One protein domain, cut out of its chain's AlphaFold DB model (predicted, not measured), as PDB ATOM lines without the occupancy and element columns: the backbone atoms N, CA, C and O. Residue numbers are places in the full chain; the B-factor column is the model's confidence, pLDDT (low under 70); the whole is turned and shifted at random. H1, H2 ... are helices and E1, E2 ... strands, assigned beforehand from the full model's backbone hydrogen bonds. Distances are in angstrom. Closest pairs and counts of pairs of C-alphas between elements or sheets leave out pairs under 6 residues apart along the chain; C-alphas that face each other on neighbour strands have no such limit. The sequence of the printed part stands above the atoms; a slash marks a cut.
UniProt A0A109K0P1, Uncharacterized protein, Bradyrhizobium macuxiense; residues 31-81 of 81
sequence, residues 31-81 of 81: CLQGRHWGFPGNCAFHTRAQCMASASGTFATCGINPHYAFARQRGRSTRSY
ATOM      1  N   CYS A  31     -10.450 -34.844  28.132       93.50
ATOM      2  CA  CYS A  31      -9.460 -33.927  27.595       93.50
ATOM      3  C   CYS A  31      -9.658 -33.752  26.094       93.50
ATOM      4  O   CYS A  31      -9.865 -34.727  25.367       93.50
ATOM      5  N   LEU A  32      -9.557 -32.509  25.644       93.31
ATOM      6  CA  LEU A  32      -9.456 -32.154  24.242       93.31
ATOM      7  C   LEU A  32      -8.010 -32.386  23.789       93.31
ATOM      8  O   LEU A  32      -7.078 -31.739  24.266       93.31
ATOM      9  N   GLN A  33      -7.829 -33.359  22.909       91.62
ATOM     10  CA  GLN A  33      -6.551 -33.867  22.438       91.62
ATOM     11  C   GLN A  33      -6.348 -33.460  20.992       91.62
ATOM     12  O   GLN A  33      -7.220 -33.632  20.159       91.62
ATOM     13  N   GLY A  34      -5.188 -32.931  20.656       88.88
ATOM     14  CA  GLY A  34      -4.898 -32.543  19.287       88.88
ATOM     15  C   GLY A  34      -3.487 -32.017  19.190       88.88
ATOM     16  O   GLY A  34      -2.824 -31.796  20.205       88.88
ATOM     17  N   ARG A  35      -3.034 -31.767  17.964       85.31
ATOM     18  CA  ARG A  35      -1.652 -31.340  17.703       85.31
ATOM     19  C   ARG A  35      -1.268 -30.042  18.434       85.31
ATOM     20  O   ARG A  35      -0.091 -29.771  18.608       85.31
ATOM     21  N   HIS A  36      -2.259 -29.254  18.846       84.69
ATOM     22  CA  HIS A  36      -2.113 -27.924  19.442       84.69
ATOM     23  C   HIS A  36      -2.043 -27.980  20.978       84.69
ATOM     24  O   HIS A  36      -1.570 -27.039  21.600       84.69
ATOM     25  N   TRP A  37      -2.521 -29.071  21.587       83.56
ATOM     26  CA  TRP A  37      -2.744 -29.164  23.034       83.56
ATOM     27  C   TRP A  37      -1.689 -29.997  23.779       83.56
ATOM     28  O   TRP A  37      -1.643 -29.956  25.005       83.56
ATOM     29  N   GLY A  38      -0.848 -30.757  23.067       83.12
ATOM     30  CA  GLY A  38       0.121 -31.667  23.687       83.12
ATOM     31  C   GLY A  38      -0.538 -32.831  24.445       83.12
ATOM     32  O   GLY A  38      -1.729 -33.104  24.281       83.12
ATOM     33  N   PHE A  39       0.243 -33.545  25.263       78.38
ATOM     34  CA  PHE A  39      -0.248 -34.615  26.140       78.38
ATOM     35  C   PHE A  39      -0.321 -34.114  27.593       78.38
ATOM     36  O   PHE A  39       0.654 -33.521  28.052       78.38
ATOM     37  N   PRO A  40      -1.419 -34.356  28.341       84.38
ATOM     38  CA  PRO A  40      -2.616 -35.136  27.986       84.38
ATOM     39  C   PRO A  40      -3.689 -34.369  27.184       84.38
ATOM     40  O   PRO A  40      -4.729 -34.950  26.858       84.38
ATOM     41  N   GLY A  41      -3.443 -33.097  26.862       90.94
ATOM     42  CA  GLY A  41      -4.370 -32.191  26.183       90.94
ATOM     43  C   GLY A  41      -5.055 -31.218  27.149       90.94
ATOM     44  O   GLY A  41      -4.661 -31.096  28.308       90.94
ATOM     45  N   ASN A  42      -6.108 -30.534  26.694       90.50
ATOM     46  CA  ASN A  42      -6.892 -29.624  27.535       90.50
ATOM     47  C   ASN A  42      -7.997 -30.376  28.289       90.50
ATOM     48  O   ASN A  42      -9.044 -30.701  27.729       90.50
ATOM     49  N   CYS A  43      -7.763 -30.639  29.573       91.81
ATOM     50  CA  CYS A  43      -8.643 -31.409  30.452       91.81
ATOM     51  C   CYS A  43      -9.635 -30.530  31.232       91.81
ATOM     52  O   CYS A  43      -9.700 -30.605  32.457       91.81
ATOM     53  N   ALA A  44     -10.409 -29.710  30.519       88.69
ATOM     54  CA  ALA A  44     -11.417 -28.806  31.083       88.69
ATOM     55  C   ALA A  44     -12.838 -29.402  31.165       88.69
ATOM     56  O   ALA A  44     -13.767 -28.734  31.615       88.69
ATOM     57  N   PHE A  45     -13.052 -30.631  30.678       91.19
ATOM     58  CA  PHE A  45     -14.396 -31.117  30.358       91.19
ATOM     59  C   PHE A  45     -14.843 -32.269  31.258       91.19
ATOM     60  O   PHE A  45     -14.221 -33.330  31.319       91.19
ATOM     61  N   HIS A  46     -15.986 -32.110  31.925       91.00
ATOM     62  CA  HIS A  46     -16.572 -33.178  32.744       91.00
ATOM     63  C   HIS A  46     -17.412 -34.163  31.923       91.00
ATOM     64  O   HIS A  46     -17.563 -35.322  32.319       91.00
ATOM     65  N   THR A  47     -17.914 -33.739  30.757       91.19
ATOM     66  CA  THR A  47     -18.720 -34.570  29.855       91.19
ATOM     67  C   THR A  47     -18.101 -34.670  28.463       91.19
ATOM     68  O   THR A  47     -17.477 -33.731  27.966       91.19
ATOM     69  N   ARG A  48     -18.312 -35.813  27.795       91.81
ATOM     70  CA  ARG A  48     -17.846 -36.007  26.416       91.81
ATOM     71  C   ARG A  48     -18.528 -35.030  25.460       91.81
ATOM     72  O   ARG A  48     -17.880 -34.562  24.538       91.81
ATOM     73  N   ALA A  49     -19.800 -34.706  25.695       94.00
ATOM     74  CA  ALA A  49     -20.556 -33.770  24.866       94.00
ATOM     75  C   ALA A  49     -19.940 -32.361  24.875       94.00
ATOM     76  O   ALA A  49     -19.726 -31.797  23.809       94.00
ATOM     77  N   GLN A  50     -19.569 -31.832  26.048       92.88
ATOM     78  CA  GLN A  50     -18.883 -30.534  26.146       92.88
ATOM     79  C   GLN A  50     -17.516 -30.542  25.456       92.88
ATOM     80  O   GLN A  50     -17.174 -29.595  24.748       92.88
ATOM     81  N   CYS A  51     -16.749 -31.623  25.622       94.19
ATOM     82  CA  CYS A  51     -15.479 -31.761  24.916       94.19
ATOM     83  C   CYS A  51     -15.699 -31.781  23.395       94.19
ATOM     84  O   CYS A  51     -15.037 -31.043  22.674       94.19
ATOM     85  N   MET A  52     -16.656 -32.578  22.902       94.31
ATOM     86  CA  MET A  52     -16.943 -32.683  21.468       94.31
ATOM     87  C   MET A  52     -17.431 -31.355  20.895       94.31
ATOM     88  O   MET A  52     -17.027 -30.999  19.797       94.31
ATOM     89  N   ALA A  53     -18.232 -30.596  21.645       94.25
ATOM     90  CA  ALA A  53     -18.641 -29.253  21.248       94.25
ATOM     91  C   ALA A  53     -17.437 -28.317  21.050       94.25
ATOM     92  O   ALA A  53     -17.445 -27.512  20.128       94.25
ATOM     93  N   SER A  54     -16.393 -28.469  21.869       90.00
ATOM     94  CA  SER A  54     -15.144 -27.704  21.742       90.00
ATOM     95  C   SER A  54     -14.213 -28.252  20.655       90.00
ATOM     96  O   SER A  54     -13.411 -27.513  20.095       90.00
ATOM     97  N   ALA A  55     -14.308 -29.550  20.354       93.12
ATOM     98  CA  ALA A  55     -13.584 -30.195  19.261       93.12
ATOM     99  C   ALA A  55     -14.164 -29.843  17.883       93.12
ATOM    100  O   ALA A  55     -13.431 -29.836  16.894       93.12
ATOM    101  N   SER A  56     -15.464 -29.552  17.810       92.75
ATOM    102  CA  SER A  56     -16.160 -29.187  16.577       92.75
ATOM    103  C   SER A  56     -15.465 -28.037  15.849       92.75
ATOM    104  O   SER A  56     -15.202 -26.988  16.428       92.75
ATOM    105  N   GLY A  57     -15.179 -28.230  14.560       91.19
ATOM    106  CA  GLY A  57     -14.487 -27.227  13.742       91.19
ATOM    107  C   GLY A  57     -12.973 -27.153  13.967       91.19
ATOM    108  O   GLY A  57     -12.320 -26.285  13.399       91.19
ATOM    109  N   THR A  58     -12.399 -28.064  14.757       90.44
ATOM    110  CA  THR A  58     -10.951 -28.180  14.973       90.44
ATOM    111  C   THR A  58     -10.435 -29.548  14.512       90.44
ATOM    112  O   THR A  58     -11.211 -30.442  14.181       90.44
ATOM    113  N   PHE A  59      -9.112 -29.741  14.533       90.94
ATOM    114  CA  PHE A  59      -8.479 -31.058  14.345       90.94
ATOM    115  C   PHE A  59      -8.267 -31.809  15.669       90.94
ATOM    116  O   PHE A  59      -7.442 -32.724  15.742       90.94
ATOM    117  N   ALA A  60      -8.948 -31.390  16.738       93.25
ATOM    118  CA  ALA A  60      -8.873 -32.044  18.031       93.25
ATOM    119  C   ALA A  60      -9.930 -33.153  18.169       93.25
ATOM    120  O   ALA A  60     -10.975 -33.155  17.525       93.25
ATOM    121  N   THR A  61      -9.648 -34.105  19.043       92.81
ATOM    122  CA  THR A  61     -10.502 -35.217  19.443       92.81
ATOM    123  C   THR A  61     -10.689 -35.201  20.958       92.81
ATOM    124  O   THR A  61     -10.037 -34.450  21.679       92.81
ATOM    125  N   CYS A  62     -11.606 -36.023  21.463       94.25
ATOM    126  CA  CYS A  62     -11.894 -36.106  22.892       94.25
ATOM    127  C   CYS A  62     -11.454 -37.445  23.473       94.25
ATOM    128  O   CYS A  62     -12.002 -38.486  23.107       94.25
ATOM    129  N   GLY A  63     -10.519 -37.396  24.421       92.31
ATOM    130  CA  GLY A  63      -9.999 -38.545  25.164       92.31
ATOM    131  C   GLY A  63     -10.383 -38.516  26.645       92.31
ATOM    132  O   GLY A  63     -10.793 -37.484  27.176       92.31
ATOM    133  N   ILE A  64     -10.261 -39.655  27.334       92.50
ATOM    134  CA  ILE A  64     -10.364 -39.707  28.801       92.50
ATOM    135  C   ILE A  64      -9.102 -39.105  29.419       92.50
ATOM    136  O   ILE A  64      -7.992 -39.384  28.968       92.50
ATOM    137  N   ASN A  65      -9.275 -38.332  30.491       92.19
ATOM    138  CA  ASN A  65      -8.159 -37.833  31.276       92.19
ATOM    139  C   ASN A  65      -7.429 -38.998  31.971       92.19
ATOM    140  O   ASN A  65      -8.043 -39.679  32.805       92.19
ATOM    141  N   PRO A  66      -6.133 -39.227  31.686       88.38
ATOM    142  CA  PRO A  66      -5.378 -40.295  32.329       88.38
ATOM    143  C   PRO A  66      -5.336 -40.127  33.853       88.38
ATOM    144  O   PRO A  66      -5.540 -41.103  34.571       88.38
ATOM    145  N   HIS A  67      -5.197 -38.905  34.377       87.00
ATOM    146  CA  HIS A  67      -5.206 -38.658  35.824       87.00
ATOM    147  C   HIS A  67      -6.531 -39.079  36.473       87.00
ATOM    148  O   HIS A  67      -6.532 -39.690  37.544       87.00
ATOM    149  N   TYR A  68      -7.656 -38.832  35.794       89.06
ATOM    150  CA  TYR A  68      -8.969 -39.290  36.246       89.06
ATOM    151  C   TYR A  68      -9.071 -40.823  36.236       89.06
ATOM    152  O   TYR A  68      -9.586 -41.426  37.182       89.06
ATOM    153  N   ALA A  69      -8.573 -41.470  35.178       87.19
ATOM    154  CA  ALA A  69      -8.586 -42.925  35.052       87.19
ATOM    155  C   ALA A  69      -7.756 -43.606  36.155       87.19
ATOM    156  O   ALA A  69      -8.255 -44.520  36.816       87.19
ATOM    157  N   PHE A  70      -6.540 -43.115  36.418       86.62
ATOM    158  CA  PHE A  70      -5.662 -43.648  37.465       86.62
ATOM    159  C   PHE A  70      -6.231 -43.433  38.874       86.62
ATOM    160  O   PHE A  70      -6.185 -44.345  39.702       86.62
ATOM    161  N   ALA A  71      -6.835 -42.273  39.154       84.88
ATOM    162  CA  ALA A  71      -7.501 -42.028  40.436       84.88
ATOM    163  C   ALA A  71      -8.641 -43.034  40.691       84.88
ATOM    164  O   ALA A  71      -8.778 -43.575  41.789       84.88
ATOM    165  N   ARG A  72      -9.422 -43.361  39.652       80.50
ATOM    166  CA  ARG A  72     -10.477 -44.385  39.723       80.50
ATOM    167  C   ARG A  72      -9.934 -45.800  39.907       80.50
ATOM    168  O   ARG A  72     -10.622 -46.611  40.520       80.50
ATOM    169  N   GLN A  73      -8.756 -46.117  39.373       78.12
ATOM    170  CA  GLN A  73      -8.114 -47.416  39.595       78.12
ATOM    171  C   GLN A  73      -7.685 -47.570  41.056       78.12
ATOM    172  O   GLN A  73      -8.072 -48.547  41.689       78.12
ATOM    173  N   ARG A  74      -7.001 -46.570  41.629       75.38
ATOM    174  CA  ARG A  74      -6.575 -46.597  43.042       75.38
ATOM    175  C   ARG A  74      -7.748 -46.758  44.005       75.38
ATOM    176  O   ARG A  74      -7.687 -47.596  44.893       75.38
ATOM    177  N   GLY A  75      -8.836 -46.016  43.784       76.00
ATOM    178  CA  GLY A  75     -10.042 -46.126  44.609       76.00
ATOM    179  C   GLY A  75     -10.769 -47.473  44.493       76.00
ATOM    180  O   GLY A  75     -11.500 -47.855  45.402       76.00
ATOM    181  N   ARG A  76     -10.593 -48.203  43.382       74.06
ATOM    182  CA  ARG A  76     -11.085 -49.584  43.264       74.06
ATOM    183  C   ARG A  76     -10.204 -50.545  44.049       74.06
ATOM    184  O   ARG A  76     -10.744 -51.355  44.787       74.06
ATOM    185  N   SER A  77      -8.882 -50.416  43.936       74.81
ATOM    186  CA  SER A  77      -7.937 -51.248  44.684       74.81
ATOM    187  C   SER A  77      -8.119 -51.115  46.199       74.81
ATOM    188  O   SER A  77      -8.131 -52.123  46.890       74.81
ATOM    189  N   THR A  78      -8.332 -49.901  46.719       70.81
ATOM    190  CA  THR A  78      -8.546 -49.682  48.161       70.81
ATOM    191  C   THR A  78      -9.899 -50.165  48.680       70.81
ATOM    192  O   THR A  78     -10.045 -50.329  49.881       70.81
ATOM    193  N   ARG A  79     -10.896 -50.381  47.814       67.69
ATOM    194  CA  ARG A  79     -12.216 -50.909  48.208       67.69
ATOM    195  C   ARG A  79     -12.252 -52.443  48.268       67.69
ATOM    196  O   ARG A  79     -13.212 -53.002  48.783       67.69
ATOM    197  N   SER A  80     -11.249 -53.114  47.710       63.84
ATOM    198  CA  SER A  80     -11.158 -54.579  47.668       63.84
ATOM    199  C   SER A  80     -10.391 -55.194  48.849       63.84
ATOM    200  O   SER A  80     -10.135 -56.393  48.816       63.84
ATOM    201  N   TYR A  81     -10.028 -54.396  49.854       50.72
ATOM    202  CA  TYR A  81      -9.330 -54.804  51.078       50.72
ATOM    203  C   TYR A  81     -10.190 -54.439  52.289       50.72
ATOM    204  O   TYR A  81     -10.188 -55.216  53.265       50.72
TER     205      TYR A  81
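This is residues 31 to 81 of the 81 residues of an uncharacterized protein of Bradyrhizobium macuxiense (UniProt A0A109K0P1). The domain is a small compact head with one helical arm: residues 69 to 81, of which 69 to 77 belong to H2, stick out from the head and make the length of the whole. In the head, the small sheet of E1 and E3 lies between H1, which packs on both strands, and the loop of residues 34 to 41, while E2 packs on E1. The printed part has 51 residues with three named strands and two named helices, in the order E1, E2, H1, E3, H2; the sheet, of order E1 - E3, is antiparallel, and the class is mixed, helices and strands. The whole is loose, with a radius of gyration of the C-alphas of 13.3 A, and spans 47 by 21 by 12 A.

The strand E1 holds residues 31 to 33 and begins at C-alpha 31, at (-9.460, -33.927, 27.595). E2 is a strand of residues 42 to 45. The helix H1 runs over residues 48 to 55, 10.2 A from first to last C-alpha. The strand E3, residues 61 to 64, measures 10.4 A and begins at C-alpha 61, at (-10.502, -35.217, 19.443). The helix H2, residues 66 to 77, is the longest helix at 16.7 A and ends at C-alpha 77, at (-7.937, -51.248, 44.684).

E1 and E3 are antiparallel neighbours, with 138 degrees between their directions. The C-alphas of Leu 32 and Cys 62 face each other at 4.8 A. N 33 and O 61 are within hydrogen-bond range at 2.8 A, and so are N 61 and O 33 at 2.7 A. E2 pairs with no named strand; its closest C-alpha to E1 is that of Cys 43, 3.9 A from that of Cys 31. E2 and E3 are near each other, with 7 pairs of C-alphas within 10 A. The closest C-alphas of H1 and E3 are those of Ala 55 and Thr 61, 5.9 A apart. Those of H1 and E1 are Leu 32 and Cys 51, at 6.1 A. H2 is apart from E1, E2 and H1. In H1 and H2 every O i to N i+4 pair is within hydrogen-bond range.

The two C-alphas farthest apart are those of Gly 57 and Tyr 81, at 46.7 A. Without residues 69 to 81, which stand free, the body of 38 residues spans 26 by 20 by 11 A. The printed part has no cut and ends at the chain's last residue, Tyr 81. No link is long: E1 to E2 is short, with 8 residues between them, and the other three are tight. The mean pLDDT of the printed part is 86.4, and residues 79 to 81 are under 70.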